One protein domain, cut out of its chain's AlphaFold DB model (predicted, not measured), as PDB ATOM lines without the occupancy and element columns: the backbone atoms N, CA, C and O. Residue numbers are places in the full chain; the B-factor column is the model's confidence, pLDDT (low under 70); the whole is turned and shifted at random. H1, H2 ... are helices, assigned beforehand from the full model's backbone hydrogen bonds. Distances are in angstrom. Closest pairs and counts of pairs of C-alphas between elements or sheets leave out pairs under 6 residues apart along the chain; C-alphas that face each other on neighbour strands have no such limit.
ATOM      1  N   PHE A   8     -40.577 -27.953  21.724       96.56
ATOM      2  CA  PHE A   8     -39.509 -28.442  22.600       96.56
ATOM      3  C   PHE A   8     -39.541 -27.825  24.003       96.56
ATOM      4  O   PHE A   8     -39.125 -28.478  24.950       96.56
ATOM      5  N   GLU A   9     -40.015 -26.586  24.162       97.19
ATOM      6  CA  GLU A   9     -40.116 -25.934  25.474       97.19
ATOM      7  C   GLU A   9     -41.196 -26.616  26.316       97.19
ATOM      8  O   GLU A   9     -41.003 -26.835  27.510       97.19
ATOM      9  N   LYS A  10     -42.303 -27.020  25.678       95.94
ATOM     10  CA  LYS A  10     -43.394 -27.723  26.357       95.94
ATOM     11  C   LYS A  10     -43.003 -29.148  26.751       95.94
ATOM     12  O   LYS A  10     -43.209 -29.516  27.902       95.94
ATOM     13  N   ILE A  11     -42.336 -29.891  25.861       95.75
ATOM     14  CA  ILE A  11     -41.771 -31.218  26.185       95.75
ATOM     15  C   ILE A  11     -40.750 -31.110  27.324       95.75
ATOM     16  O   ILE A  11     -40.827 -31.865  28.288       95.75
ATOM     17  N   ALA A  12     -39.824 -30.148  27.248       96.69
ATOM     18  CA  ALA A  12     -38.829 -29.932  28.297       96.69
ATOM     19  C   ALA A  12     -39.481 -29.682  29.664       96.69
ATOM     20  O   ALA A  12     -39.087 -30.290  30.656       96.69
ATOM     21  N   SER A  13     -40.517 -28.837  29.704       95.75
ATOM     22  CA  SER A  13     -41.259 -28.554  30.933       95.75
ATOM     23  C   SER A  13     -42.050 -29.759  31.448       95.75
ATOM     24  O   SER A  13     -42.078 -29.967  32.656       95.75
ATOM     25  N   GLN A  14     -42.711 -30.520  30.569       94.81
ATOM     26  CA  GLN A  14     -43.555 -31.656  30.955       94.81
ATOM     27  C   GLN A  14     -42.729 -32.797  31.554       94.81
ATOM     28  O   GLN A  14     -43.104 -33.343  32.585       94.81
ATOM     29  N   PHE A  15     -41.594 -33.123  30.934       95.56
ATOM     30  CA  PHE A  15     -40.760 -34.262  31.329       95.56
ATOM     31  C   PHE A  15     -39.539 -33.867  32.170       95.56
ATOM     32  O   PHE A  15     -38.686 -34.705  32.435       95.56
ATOM     33  N   GLN A  16     -39.442 -32.595  32.572       96.25
ATOM     34  CA  GLN A  16     -38.340 -32.049  33.377       96.25
ATOM     35  C   GLN A  16     -36.942 -32.324  32.789       96.25
ATOM     36  O   GLN A  16     -35.974 -32.547  33.514       96.25
ATOM     37  N   ILE A  17     -36.824 -32.272  31.459       95.62
ATOM     38  CA  ILE A  17     -35.557 -32.421  30.733       95.62
ATOM     39  C   ILE A  17     -35.059 -31.073  30.207       95.62
ATOM     40  O   ILE A  17     -35.792 -30.084  30.155       95.62
ATOM     41  N   SER A  18     -33.804 -31.021  29.754       97.88
ATOM     42  CA  SER A  18     -33.279 -29.810  29.120       97.88
ATOM     43  C   SER A  18     -34.006 -29.495  27.800       97.88
ATOM     44  O   SER A  18     -34.437 -30.390  27.065       97.88
ATOM     45  N   GLN A  19     -34.092 -28.209  27.440       97.81
ATOM     46  CA  GLN A  19     -34.627 -27.798  26.133       97.81
ATOM     47  C   GLN A  19     -33.810 -28.367  24.964       97.81
ATOM     48  O   GLN A  19     -34.357 -28.598  23.885       97.81
ATOM     49  N   GLU A  20     -32.507 -28.581  25.155       97.81
ATOM     50  CA  GLU A  20     -31.637 -29.199  24.156       97.81
ATOM     51  C   GLU A  20     -31.996 -30.674  23.943       97.81
ATOM     52  O   GLU A  20     -32.223 -31.085  22.805       97.81
ATOM     53  N   SER A  21     -32.171 -31.434  25.028       97.25
ATOM     54  CA  SER A  21     -32.645 -32.821  24.990       97.25
ATOM     55  C   SER A  21     -34.013 -32.922  24.309       97.25
ATOM     56  O   SER A  21     -34.215 -33.790  23.462       97.25
ATOM     57  N   ALA A  22     -34.935 -31.997  24.594       97.69
ATOM     58  CA  ALA A  22     -36.250 -31.959  23.953       97.69
ATOM     59  C   ALA A  22     -36.181 -31.633  22.445       97.69
ATOM     60  O   ALA A  22     -36.894 -32.236  21.640       97.69
ATOM     61  N   LYS A  23     -35.296 -30.715  22.025       97.75
ATOM     62  CA  LYS A  23     -35.035 -30.453  20.595       97.75
ATOM     63  C   LYS A  23     -34.449 -31.678  19.903       97.75
ATOM     64  O   LYS A  23     -34.884 -32.020  18.802       97.75
ATOM     65  N   TYR A  24     -33.475 -32.324  20.542       97.62
ATOM     66  CA  TYR A  24     -32.863 -33.546  20.035       97.62
ATOM     67  C   TYR A  24     -33.915 -34.643  19.867       97.62
ATOM     68  O   TYR A  24     -34.027 -35.212  18.783       97.62
ATOM     69  N   PHE A  25     -34.745 -34.862  20.887       97.75
ATOM     70  CA  PHE A  25     -35.856 -35.808  20.867       97.75
ATOM     71  C   PHE A  25     -36.774 -35.588  19.655       97.75
ATOM     72  O   PHE A  25     -36.927 -36.493  18.838       97.75
ATOM     73  N   LEU A  26     -37.300 -34.372  19.462       97.94
ATOM     74  CA  LEU A  26     -38.179 -34.056  18.327       97.94
ATOM     75  C   LEU A  26     -37.510 -34.322  16.973       97.94
ATOM     76  O   LEU A  26     -38.120 -34.889  16.065       97.94
ATOM     77  N   GLY A  27     -36.237 -33.941  16.837       97.38
ATOM     78  CA  GLY A  27     -35.462 -34.213  15.629       97.38
ATOM     79  C   GLY A  27     -35.249 -35.709  15.381       97.38
ATOM     80  O   GLY A  27     -35.226 -36.138  14.227       97.38
ATOM     81  N   ARG A  28     -35.111 -36.515  16.439       97.50
ATOM     82  CA  ARG A  28     -34.983 -37.973  16.335       97.50
ATOM     83  C   ARG A  28     -36.305 -38.635  15.960       97.50
ATOM     84  O   ARG A  28     -36.268 -39.466  15.063       97.50
ATOM     85  N   VAL A  29     -37.438 -38.209  16.526       97.69
ATOM     86  CA  VAL A  29     -38.775 -38.699  16.126       97.69
ATOM     87  C   VAL A  29     -38.997 -38.455  14.634       97.69
ATOM     88  O   VAL A  29     -39.389 -39.354  13.900       97.69
ATOM     89  N   GLN A  30     -38.676 -37.253  14.142       97.56
ATOM     90  CA  GLN A  30     -38.779 -36.947  12.713       97.56
ATOM     91  C   GLN A  30     -37.910 -37.857  11.842       97.56
ATOM     92  O   GLN A  30     -38.342 -38.286  10.776       97.56
ATOM     93  N   LYS A  31     -36.676 -38.132  12.278       96.31
ATOM     94  CA  LYS A  31     -35.732 -38.994  11.556       96.31
ATOM     95  C   LYS A  31     -36.098 -40.478  11.619       96.31
ATOM     96  O   LYS A  31     -35.534 -41.240  10.848       96.31
ATOM     97  N   SER A  32     -37.029 -40.878  12.481       97.31
ATOM     98  CA  SER A  32     -37.567 -42.239  12.498       97.31
ATOM     99  C   SER A  32     -38.492 -42.540  11.315       97.31
ATOM    100  O   SER A  32     -38.848 -43.695  11.137       97.31
ATOM    101  N   PHE A  33     -38.867 -41.552  10.494       96.81
ATOM    102  CA  PHE A  33     -39.644 -41.756   9.267       96.81
ATOM    103  C   PHE A  33     -38.755 -41.637   8.021       96.81
ATOM    104  O   PHE A  33     -37.985 -40.682   7.888       96.81
ATOM    105  N   LYS A  34     -38.886 -42.593   7.089       93.25
ATOM    106  CA  LYS A  34     -38.018 -42.720   5.902       93.25
ATOM    107  C   LYS A  34     -38.210 -41.599   4.886       93.25
ATOM    108  O   LYS A  34     -37.234 -41.078   4.355       93.25
ATOM    109  N   THR A  35     -39.462 -41.281   4.566       92.44
ATOM    110  CA  THR A  35     -39.796 -40.433   3.411       92.44
ATOM    111  C   THR A  35     -40.275 -39.054   3.827       92.44
ATOM    112  O   THR A  35     -39.699 -38.055   3.412       92.44
ATOM    113  N   GLU A  36     -41.298 -38.996   4.676       96.19
ATOM    114  CA  GLU A  36     -41.944 -37.751   5.086       96.19
ATOM    115  C   GLU A  36     -41.899 -37.617   6.598       96.19
ATOM    116  O   GLU A  36     -42.181 -38.565   7.334       96.19
ATOM    117  N   ARG A  37     -41.543 -36.421   7.065       96.56
ATOM    118  CA  ARG A  37     -41.280 -36.166   8.482       96.56
ATOM    119  C   ARG A  37     -42.448 -35.407   9.104       96.56
ATOM    120  O   ARG A  37     -42.810 -34.352   8.580       96.56
ATOM    121  N   PRO A  38     -42.990 -35.861  10.245       97.00
ATOM    122  CA  PRO A  38     -44.072 -35.148  10.903       97.00
ATOM    123  C   PRO A  38     -43.596 -33.776  11.413       97.00
ATOM    124  O   PRO A  38     -42.446 -33.631  11.845       97.00
ATOM    125  N   PRO A  39     -44.452 -32.743  11.420       97.81
ATOM    126  CA  PRO A  39     -44.138 -31.466  12.059       97.81
ATOM    127  C   PRO A  39     -43.958 -31.612  13.579       97.81
ATOM    128  O   PRO A  39     -44.684 -32.365  14.224       97.81
ATOM    129  N   HIS A  40     -43.071 -30.818  14.197       97.56
ATOM    130  CA  HIS A  40     -42.878 -30.830  15.663       97.56
ATOM    131  C   HIS A  40     -44.157 -30.551  16.454       97.56
ATOM    132  O   HIS A  40     -44.348 -31.116  17.524       97.56
ATOM    133  N   LYS A  41     -45.035 -29.694  15.922       96.69
ATOM    134  CA  LYS A  41     -46.333 -29.392  16.533       96.69
ATOM    135  C   LYS A  41     -47.216 -30.639  16.628       96.69
ATOM    136  O   LYS A  41     -47.797 -30.872  17.676       96.69
ATOM    137  N   LEU A  42     -47.241 -31.453  15.572       97.50
ATOM    138  CA  LEU A  42     -48.021 -32.691  15.533       97.50
ATOM    139  C   LEU A  42     -47.474 -33.730  16.521       97.50
ATOM    140  O   LEU A  42     -48.244 -34.389  17.209       97.50
ATOM    141  N   ILE A  43     -46.144 -33.840  16.631       97.50
ATOM    142  CA  ILE A  43     -45.500 -34.727  17.615       97.50
ATOM    143  C   ILE A  43     -45.882 -34.310  19.045       97.50
ATOM    144  O   ILE A  43     -46.237 -35.161  19.856       97.50
ATOM    145  N   LEU A  44     -45.840 -33.007  19.353       96.50
ATOM    146  CA  LEU A  44     -46.257 -32.494  20.660       96.50
ATOM    147  C   LEU A  44     -47.733 -32.807  20.945       96.50
ATOM    148  O   LEU A  44     -48.041 -33.329  22.009       96.50
ATOM    149  N   GLU A  45     -48.630 -32.503  20.004       96.00
ATOM    150  CA  GLU A  45     -50.073 -32.745  20.162       96.00
ATOM    151  C   GLU A  45     -50.372 -34.227  20.430       96.00
ATOM    152  O   GLU A  45     -51.198 -34.552  21.284       96.00
ATOM    153  N   PHE A  46     -49.655 -35.129  19.754       97.00
ATOM    154  CA  PHE A  46     -49.744 -36.561  20.017       97.00
ATOM    155  C   PHE A  46     -49.306 -36.912  21.443       97.00
ATOM    156  O   PHE A  46     -50.068 -37.546  22.167       97.00
ATOM    157  N   ILE A  47     -48.123 -36.464  21.869       95.19
ATOM    158  CA  ILE A  47     -47.587 -36.735  23.214       95.19
ATOM    159  C   ILE A  47     -48.535 -36.227  24.309       95.19
ATOM    160  O   ILE A  47     -48.777 -36.926  25.292       95.19
ATOM    161  N   GLU A  48     -49.110 -35.038  24.126       93.81
ATOM    162  CA  GLU A  48     -50.083 -34.463  25.060       93.81
ATOM    163  C   GLU A  48     -51.375 -35.279  25.130       93.81
ATOM    164  O   GLU A  48     -51.951 -35.429  26.204       93.81
ATOM    165  N   THR A  49     -51.811 -35.844  24.002       94.69
ATOM    166  CA  THR A  49     -53.015 -36.684  23.934       94.69
ATOM    167  C   THR A  49     -52.808 -38.043  24.604       94.69
ATOM    168  O   THR A  49     -53.738 -38.573  25.208       94.69
ATOM    169  N   GLN A  50     -51.603 -38.611  24.516       91.81
ATOM    170  CA  GLN A  50     -51.298 -39.918  25.104       91.81
ATOM    171  C   GLN A  50     -51.073 -39.869  26.622       91.81
ATOM    172  O   GLN A  50     -51.144 -40.905  27.276       91.81
ATOM    173  N   ASN A  51     -50.829 -38.680  27.187       86.19
ATOM    174  CA  ASN A  51     -50.636 -38.465  28.624       86.19
ATOM    175  C   ASN A  51     -49.601 -39.425  29.250       86.19
ATOM    176  O   ASN A  51     -49.849 -40.038  30.289       86.19
ATOM    177  N   PHE A  52     -48.450 -39.583  28.589       87.19
ATOM    178  CA  PHE A  52     -47.389 -40.474  29.054       87.19
ATOM    179  C   PHE A  52     -46.841 -40.051  30.422       87.19
ATOM    180  O   PHE A  52     -46.545 -38.876  30.643       87.19
ATOM    181  N   GLU A  53     -46.642 -41.029  31.307       87.88
ATOM    182  CA  GLU A  53     -46.003 -40.823  32.615       87.88
ATOM    183  C   GLU A  53     -44.504 -40.507  32.476       87.88
ATOM    184  O   GLU A  53     -43.956 -39.702  33.225       87.88
ATOM    185  N   PHE A  54     -43.850 -41.091  31.467       90.88
ATOM    186  CA  PHE A  54     -42.445 -40.875  31.135       90.88
ATOM    187  C   PHE A  54     -42.267 -40.625  29.636       90.88
ATOM    188  O   PHE A  54     -43.074 -41.054  28.811       90.88
ATOM    189  N   LEU A  55     -41.198 -39.914  29.272       92.31
ATOM    190  CA  LEU A  55     -40.883 -39.676  27.869       92.31
ATOM    191  C   LEU A  55     -40.361 -40.973  27.247       92.31
ATOM    192  O   LEU A  55     -39.302 -41.463  27.635       92.31
ATOM    193  N   LEU A  56     -41.098 -41.510  26.276       94.62
ATOM    194  CA  LEU A  56     -40.663 -42.662  25.488       94.62
ATOM    195  C   LEU A  56     -39.403 -42.340  24.683       94.62
ATOM    196  O   LEU A  56     -39.044 -41.175  24.481       94.62
ATOM    197  N   THR A  57     -38.755 -43.362  24.128       95.38
ATOM    198  CA  THR A  57     -37.699 -43.108  23.150       95.38
ATOM    199  C   THR A  57     -38.278 -42.451  21.885       95.38
ATOM    200  O   THR A  57     -39.469 -42.592  21.566       95.38
ATOM    201  N   PRO A  58     -37.450 -41.737  21.099       96.75
ATOM    202  CA  PRO A  58     -37.921 -41.126  19.860       96.75
ATOM    203  C   PRO A  58     -38.501 -42.131  18.855       96.75
ATOM    204  O   PRO A  58     -39.469 -41.817  18.165       96.75
ATOM    205  N   TYR A  59     -37.917 -43.333  18.771       96.75
ATOM    206  CA  TYR A  59     -38.380 -44.356  17.836       96.75
ATOM    207  C   TYR A  59     -39.707 -44.973  18.289       96.75
ATOM    208  O   TYR A  59     -40.620 -45.077  17.478       96.75
ATOM    209  N   GLU A  60     -39.866 -45.289  19.578       96.44
ATOM    210  CA  GLU A  60     -41.147 -45.767  20.127       96.44
ATOM    211  C   GLU A  60     -42.267 -44.741  19.932       96.44
ATOM    212  O   GLU A  60     -43.370 -45.094  19.526       96.44
ATOM    213  N   THR A  61     -41.970 -43.453  20.128       97.00
ATOM    214  CA  THR A  61     -42.933 -42.379  19.847       97.00
ATOM    215  C   THR A  61     -43.362 -42.394  18.377       97.00
ATOM    216  O   THR A  61     -44.549 -42.281  18.080       97.00
ATOM    217  N   ALA A  62     -42.417 -42.561  17.445       97.81
ATOM    218  CA  ALA A  62     -42.714 -42.644  16.017       97.81
ATOM    219  C   ALA A  62     -43.535 -43.896  15.653       97.81
ATOM    220  O   ALA A  62     -44.464 -43.790  14.852       97.81
ATOM    221  N   VAL A  63     -43.235 -45.048  16.267       97.69
ATOM    222  CA  VAL A  63     -44.014 -46.289  16.127       97.69
ATOM    223  C   VAL A  63     -45.458 -46.053  16.550       97.69
ATOM    224  O   VAL A  63     -46.362 -46.254  15.744       97.69
ATOM    225  N   LEU A  64     -45.681 -45.514  17.750       97.56
ATOM    226  CA  LEU A  64     -47.034 -45.257  18.237       97.56
ATOM    227  C   LEU A  64     -47.776 -44.230  17.374       97.56
ATOM    228  O   LEU A  64     -48.964 -44.408  17.110       97.56
ATOM    229  N   MET A  65     -47.103 -43.184  16.883       97.88
ATOM    230  CA  MET A  65     -47.705 -42.241  15.929       97.88
ATOM    231  C   MET A  65     -48.144 -42.932  14.632       97.88
ATOM    232  O   MET A  65     -49.185 -42.581  14.072       97.88
ATOM    233  N   ASN A  66     -47.356 -43.890  14.140       97.81
ATOM    234  CA  ASN A  66     -47.673 -44.645  12.933       97.81
ATOM    235  C   ASN A  66     -48.864 -45.585  13.157       97.81
ATOM    236  O   ASN A  66     -49.831 -45.540  12.399       97.81
ATOM    237  N   GLU A  67     -48.826 -46.362  14.240       97.00
ATOM    238  CA  GLU A  67     -49.858 -47.337  14.610       97.00
ATOM    239  C   GLU A  67     -51.207 -46.680  14.933       97.00
ATOM    240  O   GLU A  67     -52.256 -47.219  14.587       97.00
ATOM    241  N   ASN A  68     -51.198 -45.482  15.528       96.56
ATOM    242  CA  ASN A  68     -52.411 -44.704  15.811       96.56
ATOM    243  C   ASN A  68     -52.924 -43.904  14.598       96.56
ATOM    244  O   ASN A  68     -53.880 -43.140  14.720       96.56
ATOM    245  N   GLY A  69     -52.287 -44.028  13.428       96.56
ATOM    246  CA  GLY A  69     -52.707 -43.331  12.213       96.56
ATOM    247  C   GLY A  69     -52.429 -41.823  12.202       96.56
ATOM    248  O   GLY A  69     -52.923 -41.121  11.322       96.56
TER     249      GLY A  69
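This is residues 8 to 69 of the 90 residues of an uncharacterized protein of Anaerolineales bacterium (UniProt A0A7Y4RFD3). The longest helix, H2, runs along one side of the domain, and three shorter helices pack beneath it, H1 across its first half and H3 and H4 at its second half. The 62 printed residues, all helix in class, hold H1, H2, H3 and H4 in that order and no named strand. The whole is compact, with a radius of gyration of the C-alphas of 10.7 A and spans of 30 by 21 by 17 A.

H1 is residues 8 to 15, 10.6 A long, from C-alpha 8 at (-39.509, -28.442, 22.600). H2 is residues 19 to 31, 18.4 A; H3 is residues 40 to 50, 15.6 A; H4 is residues 58 to 67, 14.4 A, ending at C-alpha 67 at (-49.858, -47.337, 14.610).

H2 is the hub. H1 touches it about perpendicular, at 75 degrees, the closest C-alphas being Phe 8 and Ala 22, 5.0 A apart. H3 touches residues 26 to 30 of H2 alone, at 84 degrees, about perpendicular, with C-alphas Leu 26 and His 40 closest at 6.3 A. H4 touches residues 25 to 30 alone, at a steep tilt of 47 degrees, the same way, with C-alphas Val 29 and Pro 58 closest at 4.5 A. H1 and H4 are apart. In H1, H2, H3 and H4 every O i to N i+4 pair is within hydrogen-bond range.

The farthest C-alphas, Gln 16 and Thr 35, are 31.2 A apart. The printed part has no cut, no link is long, and no printed residue is under 70 in pLDDT.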